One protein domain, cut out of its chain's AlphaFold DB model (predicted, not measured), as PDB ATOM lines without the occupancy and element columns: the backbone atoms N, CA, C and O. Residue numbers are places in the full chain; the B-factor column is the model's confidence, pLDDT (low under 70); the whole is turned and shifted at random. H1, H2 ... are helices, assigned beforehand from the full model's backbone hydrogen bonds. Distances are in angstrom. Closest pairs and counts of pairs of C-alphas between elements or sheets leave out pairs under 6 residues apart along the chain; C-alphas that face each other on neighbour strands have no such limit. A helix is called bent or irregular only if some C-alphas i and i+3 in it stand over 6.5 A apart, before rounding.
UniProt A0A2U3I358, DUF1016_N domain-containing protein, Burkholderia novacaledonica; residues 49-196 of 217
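Overview. This is residues 49 to 196 of the 217 residues of the protein "DUF1016_N domain-containing protein" of Burkholderia novacaledonica (UniProt A0A2U3I358). A long helical hairpin, H1 and H2, makes one part of a rod, and a head of four short helices, H3 to H6, sits round the far end of H2. From the head a long link, residues 160 to 175, comes back to the hairpin, where the small helices H7 and H8 pack crosswise on H2. The printed part has 148 residues with eight named helices, H1 to H8 in chain order, and no named strand; its class is all helix. The whole is loose, with a radius of gyration of the C-alphas of 18.9 A, and spans 66 by 29 by 23 A.

Arrangement. Start at the hub, H2, residues 79 to 109, which touches four other helices. It is only just irregular, C-alphas 85 and 88 being 6.9 A apart, and has a kink of 35 degrees near residue 86. H1, residues 55 to 76, touches H2 and forms a hairpin with it, opposite ways at a shallow tilt of 6 degrees; the closest C-alphas, of Ala 73 and Ala 82, are 5.1 A apart. Residues 99 to 109 of H2 touch H4, residues 130 to 138, the same way at a shallow tilt of 21 degrees, closest at the C-alphas of Leu 106 and Glu 134, 6.3 A. H3, residues 113 to 126, and H4 form a hairpin but only just touch, with 3 pairs of C-alphas within 8 A, closest at Ala 123 and Leu 133, 6.9 A. Farther out, H5, residues 141 to 147, and H6, residues 151 to 159, touch as a hairpin at a shallow tilt of 13 degrees, with the C-alphas of Thr 145 and Lys 151 closest at 5.8 A. Back on H2, residues 94 to 101 touch H7, residues 176 to 181, about perpendicular at 77 degrees, with the C-alphas of Ala 98 and Val 178 closest at 5.6 A. Residues 87 to 91 touch H8, residues 187 to 194, about perpendicular at 76 degrees, with the C-alphas of Ala 87 and Tyr 192 closest at 5.6 A. H1 is apart from H7 and H8. Every O i to N i+4 pair is within hydrogen-bond range in H3, H4, H5, H6, H7 and H8; in H1 14 of 18 are, in H2 25 of 27.

Along the chain. Find C-alpha 79 at (54.210, 62.090, -12.567); from there H2 runs 44.1 A to C-alpha 109. H1 begins at C-alpha 55, (46.210, 89.096, -3.163), and is 31.2 A long; H3 is 19.7 A long. H8 ends at C-alpha 194, (46.577, 66.628, 3.808).

Size, cuts and confidence. The C-alphas farthest apart, of Ser 78 and Thr 149, are 65.7 A apart, and residues 147 to 152 stand free. The printed part has no cut, and the link from H6 to H7, 16 residues, is long. The mean pLDDT of the printed part is 75.6; look for values under 70 at residues 49 to 55, residue 101 and residues 163 to 196.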
ATOM      1  N   ARG A  49      60.709  83.523   2.875       60.94
ATOM      2  CA  ARG A  49      59.921  83.444   4.110       60.94
ATOM      3  C   ARG A  49      59.110  84.711   4.374       60.94
ATOM      4  O   ARG A  49      58.441  84.790   5.401       60.94
ATOM      5  N   LEU A  50      59.200  85.711   3.493       58.12
ATOM      6  CA  LEU A  50      58.466  86.950   3.673       58.12
ATOM      7  C   LEU A  50      56.953  86.673   3.572       58.12
ATOM      8  O   LEU A  50      56.514  85.928   2.678       58.12
ATOM      9  N   PRO A  51      56.152  87.239   4.495       62.91
ATOM     10  CA  PRO A  51      54.705  87.154   4.411       62.91
ATOM     11  C   PRO A  51      54.240  87.783   3.102       62.91
ATOM     12  O   PRO A  51      54.774  88.802   2.675       62.91
ATOM     13  N   VAL A  52      53.248  87.162   2.475       69.81
ATOM     14  CA  VAL A  52      52.623  87.710   1.272       69.81
ATOM     15  C   VAL A  52      51.830  88.949   1.671       69.81
ATOM     16  O   VAL A  52      51.068  88.895   2.638       69.81
ATOM     17  N   THR A  53      52.036  90.063   0.972       64.94
ATOM     18  CA  THR A  53      51.486  91.362   1.389       64.94
ATOM     19  C   THR A  53      50.129  91.662   0.772       64.94
ATOM     20  O   THR A  53      49.342  92.411   1.351       64.94
ATOM     21  N   ASP A  54      49.820  91.073  -0.387       67.12
ATOM     22  CA  ASP A  54      48.561  91.303  -1.089       67.12
ATOM     23  C   ASP A  54      48.077  90.086  -1.902       67.12
ATOM     24  O   ASP A  54      48.754  89.066  -2.052       67.12
ATOM     25  N   HIS A  55      46.836  90.170  -2.389       65.50
ATOM     26  CA  HIS A  55      46.210  89.096  -3.163       65.50
ATOM     27  C   HIS A  55      46.822  88.906  -4.560       65.50
ATOM     28  O   HIS A  55      46.756  87.801  -5.101       65.50
ATOM     29  N   ALA A  56      47.409  89.949  -5.150       73.56
ATOM     30  CA  ALA A  56      47.993  89.881  -6.484       73.56
ATOM     31  C   ALA A  56      49.327  89.121  -6.464       73.56
ATOM     32  O   ALA A  56      49.545  88.255  -7.315       73.56
ATOM     33  N   GLU A  57      50.168  89.374  -5.458       79.12
ATOM     34  CA  GLU A  57      51.400  88.634  -5.187       79.12
ATOM     35  C   GLU A  57      51.088  87.149  -4.974       79.12
ATOM     36  O   GLU A  57      51.706  86.276  -5.586       79.12
ATOM     37  N   LEU A  58      50.065  86.852  -4.172       78.50
ATOM     38  CA  LEU A  58      49.665  85.479  -3.890       78.50
ATOM     39  C   LEU A  58      49.183  84.732  -5.141       78.50
ATOM     40  O   LEU A  58      49.592  83.597  -5.394       78.50
ATOM     41  N   ALA A  59      48.350  85.384  -5.956       77.19
ATOM     42  CA  ALA A  59      47.882  84.829  -7.222       77.19
ATOM     43  C   ALA A  59      49.032  84.634  -8.225       77.19
ATOM     44  O   ALA A  59      49.039  83.654  -8.971       77.19
ATOM     45  N   ALA A  60      50.020  85.532  -8.240       83.69
ATOM     46  CA  ALA A  60      51.209  85.390  -9.073       83.69
ATOM     47  C   ALA A  60      52.071  84.191  -8.642       83.69
ATOM     48  O   ALA A  60      52.483  83.402  -9.493       83.69
ATOM     49  N   LEU A  61      52.287  84.010  -7.334       84.25
ATOM     50  CA  LEU A  61      53.018  82.863  -6.786       84.25
ATOM     51  C   LEU A  61      52.323  81.535  -7.105       84.25
ATOM     52  O   LEU A  61      52.983  80.594  -7.548       84.25
ATOM     53  N   ARG A  62      50.994  81.477  -6.951       84.94
ATOM     54  CA  ARG A  62      50.190  80.308  -7.336       84.94
ATOM     55  C   ARG A  62      50.362  79.976  -8.817       84.94
ATOM     56  O   ARG A  62      50.758  78.860  -9.138       84.94
ATOM     57  N   ARG A  63      50.124  80.949  -9.708       85.19
ATOM     58  CA  ARG A  63      50.245  80.748 -11.163       85.19
ATOM     59  C   ARG A  63      51.635  80.272 -11.566       85.19
ATOM     60  O   ARG A  63      51.739  79.425 -12.444       85.19
ATOM     61  N   ARG A  64      52.693  80.778 -10.925       87.12
ATOM     62  CA  ARG A  64      54.068  80.318 -11.167       87.12
ATOM     63  C   ARG A  64      54.241  78.844 -10.793       87.12
ATOM     64  O   ARG A  64      54.774  78.070 -11.586       87.12
ATOM     65  N   LEU A  65      53.780  78.434  -9.607       87.44
ATOM     66  CA  LEU A  65      53.871  77.035  -9.174       87.44
ATOM     67  C   LEU A  65      53.072  76.094 -10.088       87.44
ATOM     68  O   LEU A  65      53.579  75.039 -10.475       87.44
ATOM     69  N   GLU A  66      51.854  76.485 -10.461       85.19
ATOM     70  CA  GLU A  66      50.975  75.724 -11.359       85.19
ATOM     71  C   GLU A  66      51.547  75.620 -12.776       85.19
ATOM     72  O   GLU A  66      51.709  74.519 -13.299       85.19
ATOM     73  N   ASN A  67      51.884  76.751 -13.393       85.00
ATOM     74  CA  ASN A  67      52.112  76.804 -14.836       85.00
ATOM     75  C   ASN A  67      53.584  76.693 -15.229       85.00
ATOM     76  O   ASN A  67      53.875  76.297 -16.350       85.00
ATOM     77  N   GLU A  68      54.523  77.009 -14.338       89.00
ATOM     78  CA  GLU A  68      55.954  76.942 -14.659       89.00
ATOM     79  C   GLU A  68      56.609  75.761 -13.947       89.00
ATOM     80  O   GLU A  68      57.175  74.867 -14.578       89.00
ATOM     81  N   VAL A  69      56.503  75.726 -12.620       89.62
ATOM     82  CA  VAL A  69      57.264  74.777 -11.801       89.62
ATOM     83  C   VAL A  69      56.721  73.353 -11.940       89.62
ATOM     84  O   VAL A  69      57.502  72.410 -12.080       89.62
ATOM     85  N   THR A  70      55.396  73.181 -11.961       88.94
ATOM     86  CA  THR A  70      54.780  71.855 -12.137       88.94
ATOM     87  C   THR A  70      55.098  71.270 -13.514       88.94
ATOM     88  O   THR A  70      55.437  70.089 -13.612       88.94
ATOM     89  N   LEU A  71      55.055  72.087 -14.575       89.44
ATOM     90  CA  LEU A  71      55.433  71.642 -15.919       89.44
ATOM     91  C   LEU A  71      56.917  71.263 -15.983       89.44
ATOM     92  O   LEU A  71      57.247  70.178 -16.460       89.44
ATOM     93  N   ALA A  72      57.802  72.092 -15.427       90.94
ATOM     94  CA  ALA A  72      59.231  71.799 -15.356       90.94
ATOM     95  C   ALA A  72      59.535  70.511 -14.563       90.94
ATOM     96  O   ALA A  72      60.425  69.742 -14.930       90.94
ATOM     97  N   ALA A  73      58.788  70.235 -13.489       89.94
ATOM     98  CA  ALA A  73      58.912  68.988 -12.740       89.94
ATOM     99  C   ALA A  73      58.515  67.770 -13.590       89.94
ATOM    100  O   ALA A  73      59.278  66.806 -13.652       89.94
ATOM    101  N   ARG A  74      57.374  67.829 -14.289       90.94
ATOM    102  CA  ARG A  74      56.859  66.735 -15.136       90.94
ATOM    103  C   ARG A  74      57.699  66.457 -16.384       90.94
ATOM    104  O   ARG A  74      57.704  65.339 -16.875       90.94
ATOM    105  N   GLN A  75      58.435  67.445 -16.890       91.00
ATOM    106  CA  GLN A  75      59.332  67.246 -18.037       91.00
ATOM    107  C   GLN A  75      60.539  66.351 -17.722       91.00
ATOM    108  O   GLN A  75      61.151  65.800 -18.635       91.00
ATOM    109  N   VAL A  76      60.915  66.233 -16.445       91.19
ATOM    110  CA  VAL A  76      62.165  65.571 -16.029       91.19
ATOM    111  C   VAL A  76      61.922  64.407 -15.065       91.19
ATOM    112  O   VAL A  76      62.765  63.523 -14.931       91.19
ATOM    113  N   LEU A  77      60.781  64.397 -14.381       89.69
ATOM    114  CA  LEU A  77      60.376  63.359 -13.440       89.69
ATOM    115  C   LEU A  77      59.143  62.620 -13.962       89.69
ATOM    116  O   LEU A  77      58.337  63.187 -14.691       89.69
ATOM    117  N   SER A  78      58.948  61.381 -13.506       88.56
ATOM    118  CA  SER A  78      57.639  60.731 -13.612       88.56
ATOM    119  C   SER A  78      56.581  61.525 -12.844       88.56
ATOM    120  O   SER A  78      56.909  62.226 -11.881       88.56
ATOM    121  N   ASP A  79      55.309  61.369 -13.215       81.12
ATOM    122  CA  ASP A  79      54.210  62.090 -12.567       81.12
ATOM    123  C   ASP A  79      54.235  61.928 -11.043       81.12
ATOM    124  O   ASP A  79      54.261  62.924 -10.327       81.12
ATOM    125  N   GLN A  80      54.361  60.701 -10.529       82.31
ATOM    126  CA  GLN A  80      54.416  60.444  -9.083       82.31
ATOM    127  C   GLN A  80      55.562  61.191  -8.372       82.31
ATOM    128  O   GLN A  80      55.404  61.705  -7.259       82.31
ATOM    129  N   ASN A  81      56.729  61.274  -9.011       84.88
ATOM    130  CA  ASN A  81      57.894  61.951  -8.448       84.88
ATOM    131  C   ASN A  81      57.759  63.474  -8.538       84.88
ATOM    132  O   ASN A  81      58.150  64.171  -7.601       84.88
ATOM    133  N   ALA A  82      57.181  63.993  -9.624       85.12
ATOM    134  CA  ALA A  82      56.862  65.411  -9.758       85.12
ATOM    135  C   ALA A  82      55.876  65.847  -8.666       85.12
ATOM    136  O   ALA A  82      56.114  66.836  -7.978       85.12
ATOM    137  N   GLN A  83      54.825  65.059  -8.444       81.50
ATOM    138  CA  GLN A  83      53.839  65.284  -7.389       81.50
ATOM    139  C   GLN A  83      54.483  65.336  -5.995       81.50
ATOM    140  O   GLN A  83      54.322  66.312  -5.261       81.50
ATOM    141  N   SER A  84      55.285  64.322  -5.661       85.00
ATOM    142  CA  SER A  84      55.977  64.235  -4.368       85.00
ATOM    143  C   SER A  84      56.953  65.398  -4.155       85.00
ATOM    144  O   SER A  84      57.066  65.934  -3.053       85.00
ATOM    145  N   TRP A  85      57.639  65.830  -5.217       87.50
ATOM    146  CA  TRP A  85      58.579  66.948  -5.165       87.50
ATOM    147  C   TRP A  85      57.887  68.312  -5.017       87.50
ATOM    148  O   TRP A  85      58.442  69.193  -4.355       87.50
ATOM    149  N   MET A  86      56.683  68.476  -5.583       87.25
ATOM    150  CA  MET A  86      55.882  69.707  -5.520       87.25
ATOM    151  C   MET A  86      55.187  69.923  -4.171       87.25
ATOM    152  O   MET A  86      54.960  71.070  -3.785       87.25
ATOM    153  N   ALA A  87      54.864  68.854  -3.435       83.06
ATOM    154  CA  ALA A  87      54.108  68.938  -2.182       83.06
ATOM    155  C   ALA A  87      54.670  69.948  -1.150       83.06
ATOM    156  O   ALA A  87      53.888  70.729  -0.603       83.06
ATOM    157  N   PRO A  88      55.994  70.028  -0.892       85.44
ATOM    158  CA  PRO A  88      56.538  71.015   0.037       85.44
ATOM    159  C   PRO A  88      56.409  72.456  -0.477       85.44
ATOM    160  O   PRO A  88      56.202  73.356   0.329       85.44
ATOM    161  N   CYS A  89      56.492  72.680  -1.795       85.62
ATOM    162  CA  CYS A  89      56.353  74.014  -2.393       85.62
ATOM    163  C   CYS A  89      54.917  74.535  -2.232       85.62
ATOM    164  O   CYS A  89      54.697  75.672  -1.817       85.62
ATOM    165  N   TRP A  90      53.927  73.671  -2.481       83.56
ATOM    166  CA  TRP A  90      52.519  73.993  -2.245       83.56
ATOM    167  C   TRP A  90      52.214  74.247  -0.769       83.56
ATOM    168  O   TRP A  90      51.486  75.184  -0.438       83.56
ATOM    169  N   ARG A  91      52.810  73.455   0.130       81.44
ATOM    170  CA  ARG A  91      52.667  73.642   1.578       81.44
ATOM    171  C   ARG A  91      53.188  75.001   2.038       81.44
ATOM    172  O   ARG A  91      52.524  75.663   2.831       81.44
ATOM    173  N   GLU A  92      54.346  75.422   1.542       80.69
ATOM    174  CA  GLU A  92      54.924  76.729   1.863       80.69
ATOM    175  C   GLU A  92      54.015  77.876   1.400       80.69
ATOM    176  O   GLU A  92      53.725  78.789   2.177       80.69
ATOM    177  N   LEU A  93      53.489  77.802   0.172       80.69
ATOM    178  CA  LEU A  93      52.544  78.798  -0.333       80.69
ATOM    179  C   LEU A  93      51.276  78.870   0.529       80.69
ATOM    180  O   LEU A  93      50.836  79.965   0.881       80.69
ATOM    181  N   ALA A  94      50.715  77.720   0.912       77.69
ATOM    182  CA  ALA A  94      49.531  77.656   1.765       77.69
ATOM    183  C   ALA A  94      49.777  78.266   3.153       77.69
ATOM    184  O   ALA A  94      48.941  79.015   3.658       77.69
ATOM    185  N   GLN A  95      50.941  78.009   3.756       75.75
ATOM    186  CA  GLN A  95      51.319  78.612   5.038       75.75
ATOM    187  C   GLN A  95      51.441  80.138   4.939       75.75
ATOM    188  O   GLN A  95      50.945  80.857   5.810       75.75
ATOM    189  N   ARG A  96      52.051  80.646   3.860       76.50
ATOM    190  CA  ARG A  96      52.165  82.090   3.602       76.50
ATOM    191  C   ARG A  96      50.796  82.736   3.365       76.50
ATOM    192  O   ARG A  96      50.523  83.798   3.922       76.50
ATOM    193  N   ALA A  97      49.916  82.069   2.615       75.69
ATOM    194  CA  ALA A  97      48.533  82.496   2.404       75.69
ATOM    195  C   ALA A  97      47.756  82.591   3.726       75.69
ATOM    196  O   ALA A  97      47.136  83.613   4.008       75.69
ATOM    197  N   ALA A  98      47.853  81.561   4.571       71.06
ATOM    198  CA  ALA A  98      47.194  81.506   5.876       71.06
ATOM    199  C   ALA A  98      47.606  82.656   6.799       71.06
ATOM    200  O   ALA A  98      46.758  83.260   7.465       71.06
ATOM    201  N   ALA A  99      48.902  82.975   6.826       71.19
ATOM    202  CA  ALA A  99      49.427  84.079   7.614       71.19
ATOM    203  C   ALA A  99      48.825  85.422   7.172       71.19
ATOM    204  O   ALA A  99      48.351  86.183   8.021       71.19
ATOM    205  N   TRP A 100      48.763  85.677   5.859       73.69
ATOM    206  CA  TRP A 100      48.138  86.884   5.320       73.69
ATOM    207  C   TRP A 100      46.635  86.901   5.617       73.69
ATOM    208  O   TRP A 100      46.164  87.790   6.318       73.69
ATOM    209  N   THR A 101      45.858  85.898   5.209       68.81
ATOM    210  CA  THR A 101      44.400  85.891   5.435       68.81
ATOM    211  C   THR A 101      44.032  86.164   6.899       68.81
ATOM    212  O   THR A 101      43.110  86.936   7.181       68.81
ATOM    213  N   ARG A 102      44.788  85.592   7.842       70.00
ATOM    214  CA  ARG A 102      44.610  85.848   9.272       70.00
ATOM    215  C   ARG A 102      44.976  87.286   9.657       70.00
ATOM    216  O   ARG A 102      44.196  87.915  10.368       70.00
ATOM    217  N   TYR A 103      46.069  87.844   9.141       73.38
ATOM    218  CA  TYR A 103      46.412  89.259   9.318       73.38
ATOM    219  C   TYR A 103      45.324  90.208   8.765       73.38
ATOM    220  O   TYR A 103      44.893  91.094   9.508       73.38
ATOM    221  N   VAL A 104      44.761  89.979   7.560       74.62
ATOM    222  CA  VAL A 104      43.636  90.797   7.021       74.62
ATOM    223  C   VAL A 104      42.491  90.837   8.031       74.62
ATOM    224  O   VAL A 104      41.922  91.886   8.335       74.62
ATOM    225  N   ARG A 105      42.112  89.654   8.524       73.62
ATOM    226  CA  ARG A 105      40.949  89.468   9.394       73.62
ATOM    227  C   ARG A 105      41.140  90.148  10.726       73.62
ATOM    228  O   ARG A 105      40.215  90.788  11.214       73.62
ATOM    229  N   LEU A 106      42.335  90.030  11.286       76.81
ATOM    230  CA  LEU A 106      42.698  90.705  12.520       76.81
ATOM    231  C   LEU A 106      42.602  92.221  12.363       76.81
ATOM    232  O   LEU A 106      41.948  92.867  13.178       76.81
ATOM    233  N   MET A 107      43.102  92.772  11.257       81.19
ATOM    234  CA  MET A 107      43.008  94.210  10.982       81.19
ATOM    235  C   MET A 107      41.588  94.705  10.668       81.19
ATOM    236  O   MET A 107      41.325  95.910  10.726       81.19
ATOM    237  N   ARG A 108      40.639  93.805  10.380       80.88
ATOM    238  CA  ARG A 108      39.202  94.133  10.316       80.88
ATOM    239  C   ARG A 108      38.532  94.185  11.692       80.88
ATOM    240  O   ARG A 108      37.480  94.800  11.806       80.88
ATOM    241  N   ARG A 109      39.112  93.562  12.727       83.94
ATOM    242  CA  ARG A 109      38.575  93.583  14.103       83.94
ATOM    243  C   ARG A 109      38.937  94.860  14.877       83.94
ATOM    244  O   ARG A 109      38.345  95.111  15.922       83.94
ATOM    245  N   THR A 110      39.883  95.663  14.386       86.38
ATOM    246  CA  THR A 110      40.255  96.956  14.988       86.38
ATOM    247  C   THR A 110      39.135  97.983  14.814       86.38
ATOM    248  O   THR A 110      38.548  98.071  13.735       86.38
ATOM    249  N   ARG A 111      38.875  98.804  15.833       86.12
ATOM    250  CA  ARG A 111      37.743  99.744  15.884       86.12
ATOM    251  C   ARG A 111      38.007 101.061  15.157       86.12
ATOM    252  O   ARG A 111      37.061 101.756  14.803       86.12
ATOM    253  N   SER A 112      39.272 101.432  14.951       88.62
ATOM    254  CA  SER A 112      39.648 102.687  14.291       88.62
ATOM    255  C   SER A 112      40.929 102.540  13.457       88.62
ATOM    256  O   SER A 112      41.739 101.649  13.727       88.62
ATOM    257  N   PRO A 113      41.158 103.413  12.456       86.94
ATOM    258  CA  PRO A 113      42.405 103.410  11.689       86.94
ATOM    259  C   PRO A 113      43.637 103.713  12.558       86.94
ATOM    260  O   PRO A 113      44.718 103.205  12.278       86.94
ATOM    261  N   VAL A 114      43.473 104.482  13.639       88.56
ATOM    262  CA  VAL A 114      44.555 104.786  14.592       88.56
ATOM    263  C   VAL A 114      44.949 103.538  15.383       88.56
ATOM    264  O   VAL A 114      46.133 103.242  15.524       88.56
ATOM    265  N   GLU A 115      43.963 102.764  15.846       89.00
ATOM    266  CA  GLU A 115      44.206 101.484  16.520       89.00
ATOM    267  C   GLU A 115      44.898 100.483  15.585       89.00
ATOM    268  O   GLU A 115      45.819  99.781  16.002       89.00
ATOM    269  N   ARG A 116      44.505 100.453  14.307       87.94
ATOM    270  CA  ARG A 116      45.174  99.631  13.293       87.94
ATOM    271  C   ARG A 116      46.645 100.009  13.142       87.94
ATOM    272  O   ARG A 116      47.501  99.145  13.288       87.94
ATOM    273  N   SER A 117      46.934 101.291  12.919       85.75
ATOM    274  CA  SER A 117      48.309 101.779  12.751       85.75
ATOM    275  C   SER A 117      49.183 101.502  13.982       85.75
ATOM    276  O   SER A 117      50.357 101.156  13.848       85.75
ATOM    277  N   PHE A 118      48.602 101.570  15.185       89.50
ATOM    278  CA  PHE A 118      49.279 101.166  16.417       89.50
ATOM    279  C   PHE A 118      49.692  99.689  16.384       89.50
ATOM    280  O   PHE A 118      50.858  99.372  16.609       89.50
ATOM    281  N   PHE A 119      48.764  98.784  16.062       88.38
ATOM    282  CA  PHE A 119      49.067  97.355  16.000       88.38
ATOM    283  C   PHE A 119      50.052  97.000  14.881       88.38
ATOM    284  O   PHE A 119      50.902  96.139  15.088       88.38
ATOM    285  N   GLU A 120      49.978  97.665  13.728       83.69
ATOM    286  CA  GLU A 120      50.945  97.509  12.633       83.69
ATOM    287  C   GLU A 120      52.358  97.894  13.078       83.69
ATOM    288  O   GLU A 120      53.306  97.127  12.902       83.69
ATOM    289  N   THR A 121      52.486  99.053  13.722       84.94
ATOM    290  CA  THR A 121      53.772  99.571  14.199       84.94
ATOM    291  C   THR A 121      54.373  98.664  15.268       84.94
ATOM    292  O   THR A 121      55.548  98.308  15.190       84.94
ATOM    293  N   GLU A 122      53.573  98.242  16.249       85.38
ATOM    294  CA  GLU A 122      54.051  97.388  17.338       85.38
ATOM    295  C   GLU A 122      54.341  95.955  16.874       85.38
ATOM    296  O   GLU A 122      55.322  95.359  17.319       85.38
ATOM    297  N   ALA A 123      53.573  95.416  15.921       82.81
ATOM    298  CA  ALA A 123      53.864  94.111  15.334       82.81
ATOM    299  C   ALA A 123      55.185  94.115  14.552       82.81
ATOM    300  O   ALA A 123      55.963  93.169  14.678       82.81
ATOM    301  N   LEU A 124      55.471  95.185  13.798       77.38
ATOM    302  CA  LEU A 124      56.746  95.354  13.092       77.38
ATOM    303  C   LEU A 124      57.913  95.561  14.061       77.38
ATOM    304  O   LEU A 124      58.970  94.957  13.893       77.38
ATOM    305  N   ARG A 125      57.720  96.384  15.096       77.81
ATOM    306  CA  ARG A 125      58.751  96.692  16.093       77.81
ATOM    307  C   ARG A 125      59.095  95.492  16.975       77.81
ATOM    308  O   ARG A 125      60.262  95.286  17.293       77.81
ATOM    309  N   GLY A 126      58.083  94.738  17.398       76.31
ATOM    310  CA  GLY A 126      58.214  93.611  18.321       76.31
ATOM    311  C   GLY A 126      58.305  92.243  17.648       76.31
ATOM    312  O   GLY A 126      58.428  91.246  18.353       76.31
ATOM    313  N   GLY A 127      58.209  92.173  16.316       76.81
ATOM    314  CA  GLY A 127      58.215  90.912  15.572       76.81
ATOM    315  C   GLY A 127      57.060  89.982  15.955       76.81
ATOM    316  O   GLY A 127      57.259  88.776  16.095       76.81
ATOM    317  N   TRP A 128      55.865  90.532  16.188       80.50
ATOM    318  CA  TRP A 128      54.751  89.755  16.732       80.50
ATOM    319  C   TRP A 128      54.277  88.679  15.760       80.50
ATOM    320  O   TRP A 128      54.042  88.934  14.577       80.50
ATOM    321  N   SER A 129      54.053  87.472  16.284       75.56
ATOM    322  CA  SER A 129      53.372  86.428  15.520       75.56
ATOM    323  C   SER A 129      51.907  86.806  15.288       75.56
ATOM    324  O   SER A 129      51.311  87.587  16.034       75.56
ATOM    325  N   VAL A 130      51.270  86.200  14.285       75.56
ATOM    326  CA  VAL A 130      49.848  86.455  14.009       75.56
ATOM    327  C   VAL A 130      48.954  86.071  15.205       75.56
ATOM    328  O   VAL A 130      47.943  86.723  15.447       75.56
ATOM    329  N   ARG A 131      49.341  85.058  15.998       77.12
ATOM    330  CA  ARG A 131      48.637  84.689  17.241       77.12
ATOM    331  C   ARG A 131      48.843  85.706  18.356       77.12
ATOM    332  O   ARG A 131      47.883  86.051  19.039       77.12
ATOM    333  N   GLN A 132      50.064  86.219  18.494       83.88
ATOM    334  CA  GLN A 132      50.346  87.300  19.431       83.88
ATOM    335  C   GLN A 132      49.498  88.525  19.088       83.88
ATOM    336  O   GLN A 132      48.807  89.054  19.956       83.88
ATOM    337  N   LEU A 133      49.469  88.920  17.816       84.19
ATOM    338  CA  LEU A 133      48.626  90.006  17.328       84.19
ATOM    339  C   LEU A 133      47.136  89.749  17.614       84.19
ATOM    340  O   LEU A 133      46.449  90.634  18.123       84.19
ATOM    341  N   GLU A 134      46.640  88.534  17.358       83.75
ATOM    342  CA  GLU A 134      45.259  88.145  17.668       83.75
ATOM    343  C   GLU A 134      44.917  88.300  19.148       83.75
ATOM    344  O   GLU A 134      43.898  88.908  19.484       83.75
ATOM    345  N   ARG A 135      45.786  87.812  20.038       87.56
ATOM    346  CA  ARG A 135      45.612  87.979  21.481       87.56
ATOM    347  C   ARG A 135      45.605  89.455  21.868       87.56
ATOM    348  O   ARG A 135      44.760  89.871  22.661       87.56
ATOM    349  N   GLN A 136      46.538  90.250  21.343       89.62
ATOM    350  CA  GLN A 136      46.646  91.662  21.714       89.62
ATOM    351  C   GLN A 136      45.415  92.458  21.264       89.62
ATOM    352  O   GLN A 136      44.872  93.230  22.058       89.62
ATOM    353  N   ILE A 137      44.895  92.190  20.063       88.06
ATOM    354  CA  ILE A 137      43.626  92.759  19.586       88.06
ATOM    355  C   ILE A 137      42.459  92.290  20.467       88.06
ATOM    356  O   ILE A 137      41.687  93.116  20.954       88.06
ATOM    357  N   GLY A 138      42.350  90.985  20.737       87.00
ATOM    358  CA  GLY A 138      41.276  90.417  21.563       87.00
ATOM    359  C   GLY A 138      41.255  90.951  22.999       87.00
ATOM    360  O   GLY A 138      40.187  91.157  23.572       87.00
ATOM    361  N   SER A 139      42.426  91.249  23.565       89.31
ATOM    362  CA  SER A 139      42.570  91.821  24.911       89.31
ATOM    363  C   SER A 139      42.406  93.346  24.977       89.31
ATOM    364  O   SER A 139      42.600  93.932  26.045       89.31
ATOM    365  N   GLN A 140      42.071  93.994  23.853       90.38
ATOM    366  CA  GLN A 140      41.967  95.453  23.729       90.38
ATOM    367  C   GLN A 140      43.247  96.163  24.203       90.38
ATOM    368  O   GLN A 140      43.205  97.177  24.907       90.38
ATOM    369  N   PHE A 141      44.410  95.606  23.843       90.94
ATOM    370  CA  PHE A 141      45.718  96.083  24.297       90.94
ATOM    371  C   PHE A 141      45.944  97.569  23.993       90.94
ATOM    372  O   PHE A 141      46.474  98.289  24.837       90.94
ATOM    373  N   TYR A 142      45.466  98.052  22.842       91.38
ATOM    374  CA  TYR A 142      45.503  99.468  22.476       91.38
ATOM    375  C   TYR A 142      44.789 100.354  23.509       91.38
ATOM    376  O   TYR A 142      45.393 101.263  24.078       91.38
ATOM    377  N   THR A 143      43.526 100.052  23.823       91.81
ATOM    378  CA  THR A 143      42.738 100.812  24.805       91.81
ATOM    379  C   THR A 143      43.387 100.787  26.186       91.81
ATOM    380  O   THR A 143      43.509 101.824  26.835       91.81
ATOM    381  N   ARG A 144      43.886  99.624  26.619       92.88
ATOM    382  CA  ARG A 144      44.593  99.487  27.902       92.88
ATOM    383  C   ARG A 144      45.890 100.294  27.938       92.88
ATOM    384  O   ARG A 144      46.210 100.882  28.964       92.88
ATOM    385  N   THR A 145      46.613 100.353  26.822       91.75
ATOM    386  CA  THR A 145      47.837 101.155  26.697       91.75
ATOM    387  C   THR A 145      47.531 102.647  26.760       91.75
ATOM    388  O   THR A 145      48.257 103.387  27.419       91.75
ATOM    389  N   LEU A 146      46.429 103.100  26.157       91.06
ATOM    390  CA  LEU A 146      45.984 104.491  26.280       91.06
ATOM    391  C   LEU A 146      45.629 104.874  27.722       91.06
ATOM    392  O   LEU A 146      45.947 105.985  28.138       91.06
ATOM    393  N   MET A 147      45.001 103.959  28.464       90.75
ATOM    394  CA  MET A 147      44.572 104.166  29.854       90.75
ATOM    395  C   MET A 147      45.684 103.939  30.890       90.75
ATOM    396  O   MET A 147      45.487 104.239  32.066       90.75
ATOM    397  N   SER A 148      46.839 103.400  30.488       91.81
ATOM    398  CA  SER A 148      47.944 103.116  31.406       91.81
ATOM    399  C   SER A 148      48.665 104.395  31.827       91.81
ATOM    400  O   SER A 148      49.048 105.213  30.987       91.81
ATOM    401  N   THR A 149      48.928 104.523  33.128       87.81
ATOM    402  CA  THR A 149      49.787 105.575  33.691       87.81
ATOM    403  C   THR A 149      51.243 105.410  33.245       87.81
ATOM    404  O   THR A 149      51.925 106.402  33.007       87.81
ATOM    405  N   ASP A 150      51.702 104.165  33.056       89.75
ATOM    406  CA  ASP A 150      53.018 103.839  32.498       89.75
ATOM    407  C   ASP A 150      52.856 103.081  31.174       89.75
ATOM    408  O   ASP A 150      52.614 101.868  31.123       89.75
ATOM    409  N   LYS A 151      52.944 103.826  30.070       89.06
ATOM    410  CA  LYS A 151      52.795 103.280  28.716       89.06
ATOM    411  C   LYS A 151      54.006 102.457  28.297       89.06
ATOM    412  O   LYS A 151      53.844 101.477  27.579       89.06
ATOM    413  N   ARG A 152      55.209 102.825  28.750       87.00
ATOM    414  CA  ARG A 152      56.444 102.156  28.328       87.00
ATOM    415  C   ARG A 152      56.504 100.746  28.904       87.00
ATOM    416  O   ARG A 152      56.668  99.797  28.144       87.00
ATOM    417  N   ALA A 153      56.235 100.599  30.202       87.31
ATOM    418  CA  ALA A 153      56.156  99.286  30.836       87.31
ATOM    419  C   ALA A 153      55.019  98.420  30.256       87.31
ATOM    420  O   ALA A 153      55.144  97.198  30.168       87.31
ATOM    421  N   MET A 154      53.903  99.032  29.840       88.00
ATOM    422  CA  MET A 154      52.800  98.316  29.187       88.00
ATOM    423  C   MET A 154      53.215  97.737  27.826       88.00
ATOM    424  O   MET A 154      52.929  96.570  27.551       88.00
ATOM    425  N   LEU A 155      53.914  98.528  27.004       87.62
ATOM    426  CA  LEU A 155      54.439  98.095  25.707       87.62
ATOM    427  C   LEU A 155      55.470  96.973  25.859       87.62
ATOM    428  O   LEU A 155      55.362  95.951  25.184       87.62
ATOM    429  N   GLU A 156      56.403  97.105  26.804       86.81
ATOM    430  CA  GLU A 156      57.416  96.079  27.088       86.81
ATOM    431  C   GLU A 156      56.781  94.736  27.478       86.81
ATOM    432  O   GLU A 156      57.158  93.694  26.946       86.81
ATOM    433  N   ARG A 157      55.753  94.745  28.339       84.75
ATOM    434  CA  ARG A 157      55.018  93.521  28.712       84.75
ATOM    435  C   ARG A 157      54.234  92.925  27.546       84.75
ATOM    436  O   ARG A 157      54.138  91.706  27.439       84.75
ATOM    437  N   GLY A 158      53.645  93.766  26.696       80.56
ATOM    438  CA  GLY A 158      52.880  93.326  25.526       80.56
ATOM    439  C   GLY A 158      53.746  92.704  24.426       80.56
ATOM    440  O   GLY A 158      53.261  91.850  23.673       80.56
ATOM    441  N   ALA A 159      55.020  93.095  24.361       79.94
ATOM    442  CA  ALA A 159      55.979  92.593  23.386       79.94
ATOM    443  C   ALA A 159      56.456  91.159  23.670       79.94
ATOM    444  O   ALA A 159      56.872  90.465  22.742       79.94
ATOM    445  N   VAL A 160      56.356  90.685  24.915       83.81
ATOM    446  CA  VAL A 160      56.796  89.336  25.293       83.81
ATOM    447  C   VAL A 160      55.876  88.276  24.679       83.81
ATOM    448  O   VAL A 160      54.681  88.214  24.981       83.81
ATOM    449  N   ALA A 161      56.448  87.416  23.835       78.56
ATOM    450  CA  ALA A 161      55.754  86.260  23.283       78.56
ATOM    451  C   ALA A 161      55.445  85.231  24.384       78.56
ATOM    452  O   ALA A 161      56.284  84.930  25.234       78.56
ATOM    453  N   GLN A 162      54.238  84.671  24.361       80.88
ATOM    454  CA  GLN A 162      53.820  83.605  25.272       80.88
ATOM    455  C   GLN A 162      53.874  82.243  24.579       80.88
ATOM    456  O   GLN A 162      53.849  82.149  23.353       80.88
ATOM    457  N   LEU A 163      53.858  81.163  25.366       68.50
ATOM    458  CA  LEU A 163      53.887  79.789  24.850       68.50
ATOM    459  C   LEU A 163      52.760  79.512  23.827       68.50
ATOM    460  O   LEU A 163      52.972  78.799  22.852       68.50
ATOM    461  N   GLY A 164      51.582  80.119  24.024       66.81
ATOM    462  CA  GLY A 164      50.432  80.013  23.116       66.81
ATOM    463  C   GLY A 164      50.547  80.817  21.811       66.81
ATOM    464  O   GLY A 164      49.756  80.596  20.896       66.81
ATOM    465  N   ASP A 165      51.531  81.715  21.692       67.25
ATOM    466  CA  ASP A 165      51.780  82.491  20.466       67.25
ATOM    467  C   ASP A 165      52.589  81.717  19.427       67.25
ATOM    468  O   ASP A 165      52.657  82.129  18.263       67.25
ATOM    469  N   MET A 166      53.199  80.602  19.837       59.56
ATOM    470  CA  MET A 166      53.918  79.718  18.935       59.56
ATOM    471  C   MET A 166      52.916  78.924  18.095       59.56
ATOM    472  O   MET A 166      51.998  78.283  18.608       59.56
ATOM    473  N   ILE A 167      53.083  78.978  16.776       57.53
ATOM    474  CA  ILE A 167      52.266  78.217  15.830       57.53
ATOM    475  C   ILE A 167      53.050  76.967  15.443       57.53
ATOM    476  O   ILE A 167      54.187  77.063  14.985       57.53
ATOM    477  N   ARG A 168      52.427  75.796  15.596       55.56
ATOM    478  CA  ARG A 168      52.926  74.554  15.001       55.56
ATOM    479  C   ARG A 168      52.575  74.527  13.502       55.56
ATOM    480  O   ARG A 168      51.441  74.882  13.165       55.56
ATOM    481  N   PRO A 169      53.492  74.135  12.597       48.91
ATOM    482  CA  PRO A 169      53.260  74.133  11.144       48.91
ATOM    483  C   PRO A 169      51.979  73.405  10.709       48.91
ATOM    484  O   PRO A 169      51.359  73.773   9.711       48.91
ATOM    485  N   GLU A 170      51.559  72.402  11.479       49.19
ATOM    486  CA  GLU A 170      50.390  71.556  11.236       49.19
ATOM    487  C   GLU A 170      49.056  72.271  11.526       49.19
ATOM    488  O   GLU A 170      48.012  71.891  10.997       49.19
ATOM    489  N   GLU A 171      49.069  73.331  12.342       52.50
ATOM    490  CA  GLU A 171      47.882  74.132  12.682       52.50
ATOM    491  C   GLU A 171      47.617  75.256  11.668       52.50
ATOM    492  O   GLU A 171      46.514  75.800  11.618       52.50
ATOM    493  N   ALA A 172      48.603  75.601  10.833       51.06
ATOM    494  CA  ALA A 172      48.462  76.624   9.795       51.06
ATOM    495  C   ALA A 172      47.595  76.163   8.604       51.06
ATOM    496  O   ALA A 172      47.000  76.998   7.930       51.06
ATOM    497  N   ILE A 173      47.502  74.849   8.366       51.25
ATOM    498  CA  ILE A 173      46.889  74.254   7.162       51.25
ATOM    499  C   ILE A 173      45.381  73.968   7.348       51.25
ATOM    500  O   ILE A 173      44.665  73.758   6.376       51.25
ATOM    501  N   LYS A 174      44.862  74.006   8.584       52.53
ATOM    502  CA  LYS A 174      43.462  73.657   8.909       52.53
ATOM    503  C   LYS A 174      42.462  74.819   8.828       52.53
ATOM    504  O   LYS A 174      41.315  74.646   9.229       52.53
ATOM    505  N   ASP A 175      42.869  76.002   8.371       53.53
ATOM    506  CA  ASP A 175      41.960  77.150   8.267       53.53
ATOM    507  C   ASP A 175      41.053  76.988   7.024       53.53
ATOM    508  O   ASP A 175      41.575  76.998   5.905       53.53
ATOM    509  N   PRO A 176      39.715  76.855   7.173       54.28
ATOM    510  CA  PRO A 176      38.788  76.632   6.054       54.28
ATOM    511  C   PRO A 176      38.892  77.686   4.949       54.28
ATOM    512  O   PRO A 176      38.600  77.423   3.788       54.28
ATOM    513  N   TYR A 177      39.359  78.882   5.295       51.75
ATOM    514  CA  TYR A 177      39.472  79.981   4.352       51.75
ATOM    515  C   TYR A 177      40.775  79.998   3.574       51.75
ATOM    516  O   TYR A 177      40.830  80.614   2.517       51.75
ATOM    517  N   VAL A 178      41.806  79.300   4.051       55.03
ATOM    518  CA  VAL A 178      42.986  78.999   3.231       55.03
ATOM    519  C   VAL A 178      42.579  78.085   2.077       55.03
ATOM    520  O   VAL A 178      43.075  78.254   0.967       55.03
ATOM    521  N   LEU A 179      41.626  77.180   2.319       55.06
ATOM    522  CA  LEU A 179      41.088  76.266   1.311       55.06
ATOM    523  C   LEU A 179      40.204  76.994   0.286       55.06
ATOM    524  O   LEU A 179      40.370  76.791  -0.911       55.06
ATOM    525  N   GLU A 180      39.319  77.899   0.716       56.03
ATOM    526  CA  GLU A 180      38.556  78.737  -0.226       56.03
ATOM    527  C   GLU A 180      39.466  79.678  -1.027       56.03
ATOM    528  O   GLU A 180      39.274  79.875  -2.224       56.03
ATOM    529  N   PHE A 181      40.483  80.247  -0.381       54.69
ATOM    530  CA  PHE A 181      41.373  81.225  -0.996       54.69
ATOM    531  C   PHE A 181      42.319  80.608  -2.042       54.69
ATOM    532  O   PHE A 181      42.605  81.219  -3.073       54.69
ATOM    533  N   LEU A 182      42.796  79.387  -1.803       52.94
ATOM    534  CA  LEU A 182      43.596  78.638  -2.774       52.94
ATOM    535  C   LEU A 182      42.742  78.044  -3.911       52.94
ATOM    536  O   LEU A 182      43.284  77.323  -4.741       52.94
ATOM    537  N   ASP A 183      41.438  78.352  -3.958       50.44
ATOM    538  CA  ASP A 183      40.439  77.733  -4.840       50.44
ATOM    539  C   ASP A 183      40.588  76.205  -4.853       50.44
ATOM    540  O   ASP A 183      40.577  75.523  -5.875       50.44
ATOM    541  N   LEU A 184      40.812  75.671  -3.654       48.78
ATOM    542  CA  LEU A 184      41.272  74.320  -3.367       48.78
ATOM    543  C   LEU A 184      40.103  73.318  -3.443       48.78
ATOM    544  O   LEU A 184      40.030  72.362  -2.673       48.78
ATOM    545  N   LYS A 185      39.163  73.566  -4.365       44.16
ATOM    546  CA  LYS A 185      38.146  72.607  -4.812       44.16
ATOM    547  C   LYS A 185      38.742  71.537  -5.727       44.16
ATOM    548  O   LYS A 185      38.126  70.490  -5.897       44.16
ATOM    549  N   ASP A 186      39.943  71.760  -6.255       45.31
ATOM    550  CA  ASP A 186      40.686  70.733  -6.975       45.31
ATOM    551  C   ASP A 186      41.188  69.668  -5.992       45.31
ATOM    552  O   ASP A 186      42.138  69.875  -5.228       45.31
ATOM    553  N   GLU A 187      40.557  68.492  -6.049       48.12
ATOM    554  CA  GLU A 187      40.839  67.292  -5.241       48.12
ATOM    555  C   GLU A 187      42.340  66.955  -5.151       48.12
ATOM    556  O   GLU A 187      42.821  66.381  -4.174       48.12
ATOM    557  N   VAL A 188      43.103  67.344  -6.172       45.12
ATOM    558  CA  VAL A 188      44.542  67.126  -6.304       45.12
ATOM    559  C   VAL A 188      45.353  67.958  -5.301       45.12
ATOM    560  O   VAL A 188      46.271  67.424  -4.682       45.12
ATOM    561  N   ILE A 189      45.012  69.232  -5.080       43.00
ATOM    562  CA  ILE A 189      45.747  70.111  -4.150       43.00
ATOM    563  C   ILE A 189      45.373  69.766  -2.698       43.00
ATOM    564  O   ILE A 189      46.239  69.769  -1.819       43.00
ATOM    565  N   ALA A 190      44.110  69.389  -2.449       47.66
ATOM    566  CA  ALA A 190      43.636  68.972  -1.127       47.66
ATOM    567  C   ALA A 190      44.352  67.692  -0.672       47.66
ATOM    568  O   ALA A 190      44.787  67.589   0.477       47.66
ATOM    569  N   ARG A 191      44.575  66.770  -1.616       46.16
ATOM    570  CA  ARG A 191      45.367  65.558  -1.411       46.16
ATOM    571  C   ARG A 191      46.829  65.868  -1.053       46.16
ATOM    572  O   ARG A 191      47.352  65.276  -0.118       46.16
ATOM    573  N   TYR A 192      47.479  66.857  -1.678       49.44
ATOM    574  CA  TYR A 192      48.858  67.246  -1.311       49.44
ATOM    575  C   TYR A 192      48.987  67.952   0.040       49.44
ATOM    576  O   TYR A 192      50.000  67.787   0.728       49.44
ATOM    577  N   ALA A 193      47.996  68.763   0.414       47.31
ATOM    578  CA  ALA A 193      48.015  69.507   1.671       47.31
ATOM    579  C   ALA A 193      47.782  68.596   2.891       47.31
ATOM    580  O   ALA A 193      48.353  68.853   3.952       47.31
ATOM    581  N   LEU A 194      46.985  67.531   2.728       46.81
ATOM    582  CA  LEU A 194      46.577  66.628   3.808       46.81
ATOM    583  C   LEU A 194      47.408  65.330   3.885       46.81
ATOM    584  O   LEU A 194      47.762  64.929   4.993       46.81
ATOM    585  N   ASP A 195      47.818  64.725   2.762       46.25
ATOM    586  CA  ASP A 195      48.506  63.413   2.766       46.25
ATOM    587  C   ASP A 195      50.017  63.496   3.052       46.25
ATOM    588  O   ASP A 195      50.713  62.488   3.166       46.25
ATOM    589  N   GLY A 196      50.564  64.703   3.199       41.69
ATOM    590  CA  GLY A 196      51.976  64.922   3.510       41.69
ATOM    591  C   GLY A 196      52.348  64.827   4.998       41.69
ATOM    592  O   GLY A 196      53.468  65.211   5.349       41.69
TER     593      GLY A 196